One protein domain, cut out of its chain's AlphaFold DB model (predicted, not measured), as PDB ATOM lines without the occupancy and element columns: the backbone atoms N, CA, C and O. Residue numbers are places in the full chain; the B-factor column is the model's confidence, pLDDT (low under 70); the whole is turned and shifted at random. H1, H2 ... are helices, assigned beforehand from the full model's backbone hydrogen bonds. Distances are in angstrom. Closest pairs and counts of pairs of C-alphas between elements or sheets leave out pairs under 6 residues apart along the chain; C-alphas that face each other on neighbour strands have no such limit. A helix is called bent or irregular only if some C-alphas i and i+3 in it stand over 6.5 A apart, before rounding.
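This is residues 2 to 65 of the 113 residues of the protein "EamA domain-containing protein" of Deltaproteobacteria bacterium (UniProt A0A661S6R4). Two long helices make a flat, narrow V: H2, the longest, runs nearly straight along one side as arms H2a and H2b, and H1 runs the opposite way along the other. The V closes loosely where H1 begins near H2b and opens toward the far end, where residues 29 to 34 join H1 to H2a across the gap. The printed part has 64 residues with two named helices, H1 then H2, and no named strand; the class is all helix. The whole is loose, with a radius of gyration of the C-alphas of 15.1 A, and spans 43 by 26 by 11 A.

Find C-alpha 35 at (170.517, 133.723, 169.244), where H2, residues 35 to 65, begins. By its hydrogen bonds it was assigned as one helix, but it is bent: C-alphas 49 and 52 are 6.6 A apart. Arm H2a, residues 35 to 49, is 21.0 A long; arm H2b, residues 52 to 65, is 18.6 A long and ends with C-alpha 65 at (163.712, 105.096, 199.884). Look back to C-alpha 6 at (165.534, 116.943, 200.290): from there H1, residues 6 to 28, runs 32.7 A.

H2a and H2b are near each other, at a shallow tilt of 4 degrees. H1 and H2b are close but not clearly touching; look at their closest C-alphas, those of Thr 6 and Phe 58, 6.1 A apart. They run opposite ways at a shallow tilt of 34.6 degrees, only just short of steep. H1 and H2a are apart. In H1, H2a and H2b every O i to N i+4 pair is within hydrogen-bond range.

The two C-alphas farthest apart are those of Pro 2 and Gly 35, at 46.5 A. The printed part has no cut, and the link from H1 to H2 is short, with 6 residues. Mean pLDDT of the printed part is 86.3; look for low values, under 70, at residues 2 to 4.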
ATOM      1  N   PRO A   2     169.729 112.427 211.556       46.69
ATOM      2  CA  PRO A   2     168.712 113.338 211.048       46.69
ATOM      3  C   PRO A   2     168.650 113.168 209.529       46.69
ATOM      4  O   PRO A   2     169.676 113.240 208.858       46.69
ATOM      5  N   ARG A   3     167.458 112.854 209.009       57.50
ATOM      6  CA  ARG A   3     167.190 112.781 207.571       57.50
ATOM      7  C   ARG A   3     167.565 114.141 206.990       57.50
ATOM      8  O   ARG A   3     166.947 115.135 207.360       57.50
ATOM      9  N   THR A   4     168.601 114.205 206.161       59.22
ATOM     10  CA  THR A   4     168.913 115.433 205.435       59.22
ATOM     11  C   THR A   4     167.708 115.755 204.572       59.22
ATOM     12  O   THR A   4     167.283 114.948 203.746       59.22
ATOM     13  N   ASP A   5     167.096 116.905 204.837       72.25
ATOM     14  CA  ASP A   5     165.931 117.338 204.090       72.25
ATOM     15  C   ASP A   5     166.300 117.439 202.599       72.25
ATOM     16  O   ASP A   5     167.394 117.884 202.224       72.25
ATOM     17  N   THR A   6     165.397 116.955 201.751       70.44
ATOM     18  CA  THR A   6     165.534 116.943 200.290       70.44
ATOM     19  C   THR A   6     165.876 118.332 199.774       70.44
ATOM     20  O   THR A   6     166.751 118.485 198.922       70.44
ATOM     21  N   ILE A   7     165.197 119.343 200.323       76.31
ATOM     22  CA  ILE A   7     165.369 120.733 199.924       76.31
ATOM     23  C   ILE A   7     166.794 121.166 200.257       76.31
ATOM     24  O   ILE A   7     167.518 121.561 199.350       76.31
ATOM     25  N   THR A   8     167.248 120.954 201.493       81.56
ATOM     26  CA  THR A   8     168.615 121.280 201.927       81.56
ATOM     27  C   THR A   8     169.681 120.616 201.055       81.56
ATOM     28  O   THR A   8     170.615 121.282 200.614       81.56
ATOM     29  N   SER A   9     169.530 119.322 200.755       77.69
ATOM     30  CA  SER A   9     170.492 118.588 199.919       77.69
ATOM     31  C   SER A   9     170.531 119.146 198.494       77.69
ATOM     32  O   SER A   9     171.607 119.398 197.955       77.69
ATOM     33  N   SER A  10     169.361 119.404 197.904       79.12
ATOM     34  CA  SER A  10     169.254 119.978 196.562       79.12
ATOM     35  C   SER A  10     169.846 121.392 196.499       79.12
ATOM     36  O   SER A  10     170.658 121.681 195.623       79.12
ATOM     37  N   THR A  11     169.551 122.253 197.477       84.50
ATOM     38  CA  THR A  11     170.087 123.616 197.543       84.50
ATOM     39  C   THR A  11     171.608 123.608 197.623       84.50
ATOM     40  O   THR A  11     172.254 124.345 196.882       84.50
ATOM     41  N   VAL A  12     172.196 122.752 198.467       87.75
ATOM     42  CA  VAL A  12     173.658 122.647 198.584       87.75
ATOM     43  C   VAL A  12     174.284 122.188 197.266       87.75
ATOM     44  O   VAL A  12     175.274 122.785 196.838       87.75
ATOM     45  N   ILE A  13     173.706 121.186 196.595       85.12
ATOM     46  CA  ILE A  13     174.204 120.688 195.303       85.12
ATOM     47  C   ILE A  13     174.158 121.796 194.243       85.12
ATOM     48  O   ILE A  13     175.181 122.080 193.617       85.12
ATOM     49  N   MET A  14     173.013 122.468 194.075       86.31
ATOM     50  CA  MET A  14     172.864 123.531 193.075       86.31
ATOM     51  C   MET A  14     173.760 124.739 193.361       86.31
ATOM     52  O   MET A  14     174.374 125.268 192.435       86.31
ATOM     53  N   MET A  15     173.885 125.160 194.623       90.69
ATOM     54  CA  MET A  15     174.754 126.283 194.993       90.69
ATOM     55  C   MET A  15     176.227 125.944 194.765       90.69
ATOM     56  O   MET A  15     176.963 126.754 194.205       90.69
ATOM     57  N   SER A  16     176.651 124.730 195.126       90.88
ATOM     58  CA  SER A  16     178.026 124.273 194.896       90.88
ATOM     59  C   SER A  16     178.348 124.222 193.401       90.88
ATOM     60  O   SER A  16     179.380 124.741 192.979       90.88
ATOM     61  N   ALA A  17     177.443 123.672 192.585       88.88
ATOM     62  CA  ALA A  17     177.593 123.663 191.131       88.88
ATOM     63  C   ALA A  17     177.664 125.090 190.561       88.88
ATOM     64  O   ALA A  17     178.542 125.384 189.752       88.88
ATOM     65  N   GLY A  18     176.799 125.996 191.027       90.88
ATOM     66  CA  GLY A  18     176.802 127.404 190.626       90.88
ATOM     67  C   GLY A  18     178.128 128.103 190.929       90.88
ATOM     68  O   GLY A  18     178.679 128.777 190.057       90.88
ATOM     69  N   VAL A  19     178.689 127.894 192.125       95.19
ATOM     70  CA  VAL A  19     180.009 128.429 192.499       95.19
ATOM     71  C   VAL A  19     181.099 127.871 191.587       95.19
ATOM     72  O   VAL A  19     181.877 128.643 191.030       95.19
ATOM     73  N   VAL A  20     181.134 126.551 191.378       94.25
ATOM     74  CA  VAL A  20     182.133 125.902 190.515       94.25
ATOM     75  C   VAL A  20     182.064 126.449 189.089       94.25
ATOM     76  O   VAL A  20     183.087 126.865 188.545       94.25
ATOM     77  N   TYR A  21     180.874 126.516 188.490       90.75
ATOM     78  CA  TYR A  21     180.723 127.037 187.131       90.75
ATOM     79  C   TYR A  21     181.039 128.531 187.036       90.75
ATOM     80  O   TYR A  21     181.641 128.953 186.051       90.75
ATOM     81  N   THR A  22     180.733 129.320 188.069       92.69
ATOM     82  CA  THR A  22     181.118 130.739 188.120       92.69
ATOM     83  C   THR A  22     182.638 130.897 188.134       92.69
ATOM     84  O   THR A  22     183.176 131.685 187.360       92.69
ATOM     85  N   LEU A  23     183.353 130.112 188.944       94.81
ATOM     86  CA  LEU A  23     184.819 130.122 188.964       94.81
ATOM     87  C   LEU A  23     185.410 129.719 187.607       94.81
ATOM     88  O   LEU A  23     186.346 130.356 187.127       94.81
ATOM     89  N   VAL A  24     184.838 128.706 186.949       92.94
ATOM     90  CA  VAL A  24     185.258 128.305 185.597       92.94
ATOM     91  C   VAL A  24     185.048 129.440 184.592       92.94
ATOM     92  O   VAL A  24     185.936 129.684 183.775       92.94
ATOM     93  N   ILE A  25     183.922 130.155 184.665       93.69
ATOM     94  CA  ILE A  25     183.641 131.322 183.816       93.69
ATOM     95  C   ILE A  25     184.653 132.445 184.070       93.69
ATOM     96  O   ILE A  25     185.122 133.055 183.111       93.69
ATOM     97  N   LEU A  26     185.035 132.695 185.325       93.88
ATOM     98  CA  LEU A  26     186.038 133.713 185.659       93.88
ATOM     99  C   LEU A  26     187.422 133.392 185.072       93.88
ATOM    100  O   LEU A  26     188.144 134.310 184.696       93.88
ATOM    101  N   VAL A  27     187.782 132.109 184.960       94.75
ATOM    102  CA  VAL A  27     189.077 131.678 184.400       94.75
ATOM    103  C   VAL A  27     189.051 131.585 182.870       94.75
ATOM    104  O   VAL A  27     190.014 131.977 182.218       94.75
ATOM    105  N   LYS A  28     187.978 131.040 182.284       92.12
ATOM    106  CA  LYS A  28     187.886 130.751 180.837       92.12
ATOM    107  C   LYS A  28     187.179 131.835 180.017       92.12
ATOM    108  O   LYS A  28     187.208 131.770 178.790       92.12
ATOM    109  N   GLY A  29     186.546 132.804 180.672       88.25
ATOM    110  CA  GLY A  29     185.688 133.800 180.039       88.25
ATOM    111  C   GLY A  29     184.262 133.293 179.797       88.25
ATOM    112  O   GLY A  29     184.019 132.110 179.534       88.25
ATOM    113  N   ALA A  30     183.297 134.211 179.881       87.00
ATOM    114  CA  ALA A  30     181.889 133.917 179.639       87.00
ATOM    115  C   ALA A  30     181.605 133.808 178.135       87.00
ATOM    116  O   ALA A  30     181.841 134.748 177.381       87.00
ATOM    117  N   HIS A  31     181.049 132.673 177.718       85.62
ATOM    118  CA  HIS A  31     180.593 132.451 176.350       85.62
ATOM    119  C   HIS A  31     179.073 132.321 176.360       85.62
ATOM    120  O   HIS A  31     178.530 131.283 176.737       85.62
ATOM    121  N   PHE A  32     178.383 133.397 175.989       87.25
ATOM    122  CA  PHE A  32     176.926 133.399 175.918       87.25
ATOM    123  C   PHE A  32     176.444 132.796 174.592       87.25
ATOM    124  O   PHE A  32     177.120 132.956 173.571       87.25
ATOM    125  N   PRO A  33     175.280 132.122 174.571       87.25
ATOM    126  CA  PRO A  33     174.731 131.585 173.335       87.25
ATOM    127  C   PRO A  33     174.402 132.703 172.352       87.25
ATOM    128  O   PRO A  33     173.814 133.723 172.718       87.25
ATOM    129  N   SER A  34     174.711 132.474 171.081       85.25
ATOM    130  CA  SER A  34     174.253 133.322 169.992       85.25
ATOM    131  C   SER A  34     172.828 132.926 169.585       85.25
ATOM    132  O   SER A  34     172.567 131.819 169.120       85.25
ATOM    133  N   GLY A  35     171.885 133.856 169.751       91.94
ATOM    134  CA  GLY A  35     170.517 133.723 169.244       91.94
ATOM    135  C   GLY A  35     169.539 132.952 170.140       91.94
ATOM    136  O   GLY A  35     169.884 132.373 171.169       91.94
ATOM    137  N   LEU A  36     168.268 132.977 169.731       91.31
ATOM    138  CA  LEU A  36     167.144 132.458 170.514       91.31
ATOM    139  C   LEU A  36     167.172 130.928 170.670       91.31
ATOM    140  O   LEU A  36     166.727 130.407 171.688       91.31
ATOM    141  N   SER A  37     167.735 130.208 169.696       91.75
ATOM    142  CA  SER A  37     167.884 128.748 169.745       91.75
ATOM    143  C   SER A  37     168.831 128.299 170.861       91.75
ATOM    144  O   SER A  37     168.515 127.355 171.581       91.75
ATOM    145  N   GLY A  38     169.955 128.995 171.050       91.38
ATOM    146  CA  GLY A  38     170.912 128.694 172.114       91.38
ATOM    147  C   GLY A  38     170.325 128.934 173.505       91.38
ATOM    148  O   GLY A  38     170.458 128.091 174.391       91.38
ATOM    149  N   TRP A  39     169.592 130.033 173.683       93.94
ATOM    150  CA  TRP A  39     168.852 130.293 174.921       93.94
ATOM    151  C   TRP A  39     167.727 129.282 175.158       93.94
ATOM    152  O   TRP A  39     167.544 128.837 176.290       93.94
ATOM    153  N   GLY A  40     167.021 128.867 174.103       94.50
ATOM    154  CA  GLY A  40     166.029 127.795 174.171       94.50
ATOM    155  C   GLY A  40     166.638 126.464 174.619       94.50
ATOM    156  O   GLY A  40     166.081 125.803 175.493       94.50
ATOM    157  N   ALA A  41     167.814 126.104 174.096       91.69
ATOM    158  CA  ALA A  41     168.545 124.909 174.514       91.69
ATOM    159  C   ALA A  41     168.971 124.982 175.990       91.69
ATOM    160  O   ALA A  41     168.755 124.022 176.731       91.69
ATOM    161  N   ILE A  42     169.495 126.129 176.447       92.56
ATOM    162  CA  ILE A  42     169.794 126.349 177.873       92.56
ATOM    163  C   ILE A  42     168.531 126.185 178.718       92.56
ATOM    164  O   ILE A  42     168.551 125.455 179.708       92.56
ATOM    165  N   GLY A  43     167.427 126.825 178.325       93.88
ATOM    166  CA  GLY A  43     166.150 126.711 179.027       93.88
ATOM    167  C   GLY A  43     165.675 125.261 179.127       93.88
ATOM    168  O   GLY A  43     165.279 124.818 180.204       93.88
ATOM    169  N   GLY A  44     165.794 124.497 178.039       94.06
ATOM    170  CA  GLY A  44     165.479 123.069 178.009       94.06
ATOM    171  C   GLY A  44     166.317 122.255 179.000       94.06
ATOM    172  O   GLY A  44     165.754 121.503 179.794       94.06
ATOM    173  N   VAL A  45     167.638 122.450 179.019       92.00
ATOM    174  CA  VAL A  45     168.547 121.756 179.953       92.00
ATOM    175  C   VAL A  45     168.251 122.129 181.410       92.00
ATOM    176  O   VAL A  45     168.214 121.259 182.284       92.00
ATOM    177  N   VAL A  46     167.998 123.409 181.689       91.75
ATOM    178  CA  VAL A  46     167.677 123.881 183.044       91.75
ATOM    179  C   VAL A  46     166.364 123.268 183.527       91.75
ATOM    180  O   VAL A  46     166.305 122.715 184.624       91.75
ATOM    181  N   VAL A  47     165.304 123.323 182.724       93.25
ATOM    182  CA  VAL A  47     163.982 122.861 183.162       93.25
ATOM    183  C   VAL A  47     163.911 121.335 183.200       93.25
ATOM    184  O   VAL A  47     163.556 120.767 184.232       93.25
ATOM    185  N   VAL A  48     164.266 120.664 182.103       92.50
ATOM    186  CA  VAL A  48     164.064 119.216 181.946       92.50
ATOM    187  C   VAL A  48     165.162 118.428 182.650       92.50
ATOM    188  O   VAL A  48     164.872 117.589 183.502       92.50
ATOM    189  N   SER A  49     166.424 118.716 182.329       90.12
ATOM    190  CA  SER A  49     167.563 117.922 182.804       90.12
ATOM    191  C   SER A  49     168.020 118.288 184.216       90.12
ATOM    192  O   SER A  49     168.740 117.505 184.825       90.12
ATOM    193  N   THR A  50     167.607 119.444 184.750       89.31
ATOM    194  CA  THR A  50     168.006 119.887 186.097       89.31
ATOM    195  C   THR A  50     166.815 119.948 187.048       89.31
ATOM    196  O   THR A  50     166.719 119.125 187.952       89.31
ATOM    197  N   VAL A  51     165.882 120.887 186.859       87.94
ATOM    198  CA  VAL A  51     164.803 121.131 187.834       87.94
ATOM    199  C   VAL A  51     163.870 119.926 187.955       87.94
ATOM    200  O   VAL A  51     163.678 119.410 189.057       87.94
ATOM    201  N   ILE A  52     163.313 119.446 186.839       89.62
ATOM    202  CA  ILE A  52     162.386 118.305 186.844       89.62
ATOM    203  C   ILE A  52     163.101 117.037 187.321       89.62
ATOM    204  O   ILE A  52     162.578 116.337 188.191       89.62
ATOM    205  N   ALA A  53     164.299 116.758 186.801       88.00
ATOM    206  CA  ALA A  53     165.079 115.581 187.177       88.00
ATOM    207  C   ALA A  53     165.383 115.540 188.686       88.00
ATOM    208  O   ALA A  53     165.107 114.540 189.345       88.00
ATOM    209  N   ILE A  54     165.873 116.639 189.262       85.69
ATOM    210  CA  ILE A  54     166.230 116.704 190.685       85.69
ATOM    211  C   ILE A  54     164.989 116.579 191.574       85.69
ATOM    212  O   ILE A  54     164.994 115.804 192.532       85.69
ATOM    213  N   VAL A  55     163.907 117.298 191.256       83.94
ATOM    214  CA  VAL A  55     162.662 117.236 192.040       83.94
ATOM    215  C   VAL A  55     162.074 115.826 192.016       83.94
ATOM    216  O   VAL A  55     161.744 115.285 193.070       83.94
ATOM    217  N   THR A  56     161.976 115.208 190.837       85.56
ATOM    218  CA  THR A  56     161.434 113.847 190.699       85.56
ATOM    219  C   THR A  56     162.332 112.796 191.344       85.56
ATOM    220  O   THR A  56     161.806 111.890 191.990       85.56
ATOM    221  N   PHE A  57     163.659 112.939 191.262       84.94
ATOM    222  CA  PHE A  57     164.601 112.061 191.954       84.94
ATOM    223  C   PHE A  57     164.398 112.108 193.465       84.94
ATOM    224  O   PHE A  57     164.223 111.069 194.101       84.94
ATOM    225  N   PHE A  58     164.370 113.304 194.054       82.56
ATOM    226  CA  PHE A  58     164.200 113.418 195.495       82.56
ATOM    227  C   PHE A  58     162.787 113.042 195.969       82.56
ATOM    228  O   PHE A  58     162.645 112.486 197.056       82.56
ATOM    229  N   GLU A  59     161.738 113.301 195.186       82.69
ATOM    230  CA  GLU A  59     160.398 112.784 195.487       82.69
ATOM    231  C   GLU A  59     160.349 111.253 195.413       82.69
ATOM    232  O   GLU A  59     159.797 110.611 196.309       82.69
ATOM    233  N   GLY A  60     160.986 110.647 194.408       82.88
ATOM    234  CA  GLY A  60     161.188 109.200 194.336       82.88
ATOM    235  C   GLY A  60     161.914 108.684 195.576       82.88
ATOM    236  O   GLY A  60     161.432 107.769 196.242       82.88
ATOM    237  N   LEU A  61     162.991 109.361 195.975       83.19
ATOM    238  CA  LEU A  61     163.773 109.039 197.166       83.19
ATOM    239  C   LEU A  61     162.926 109.010 198.441       83.19
ATOM    240  O   LEU A  61     163.085 108.101 199.257       83.19
ATOM    241  N   LYS A  62     162.000 109.960 198.606       80.81
ATOM    242  CA  LYS A  62     161.064 109.976 199.740       80.81
ATOM    243  C   LYS A  62     160.054 108.825 199.693       80.81
ATOM    244  O   LYS A  62     159.666 108.333 200.748       80.81
ATOM    245  N   ARG A  63     159.613 108.417 198.496       82.94
ATOM    246  CA  ARG A  63     158.546 107.417 198.296       82.94
ATOM    247  C   ARG A  63     159.035 105.975 198.391       82.94
ATOM    248  O   ARG A  63     158.384 105.165 199.040       82.94
ATOM    249  N   ILE A  64     160.152 105.654 197.739       83.81
ATOM    250  CA  ILE A  64     160.688 104.282 197.646       83.81
ATOM    251  C   ILE A  64     161.981 104.089 198.451       83.81
ATOM    252  O   ILE A  64     162.496 102.980 198.545       83.81
ATOM    253  N   GLY A  65     162.503 105.147 199.069       81.31
ATOM    254  CA  GLY A  65     163.712 105.096 199.884       81.31
ATOM    255  C   GLY A  65     165.021 105.051 199.072       81.31
ATOM    256  O   GLY A  65     165.009 104.886 197.846       81.31
TER     257      GLY A  65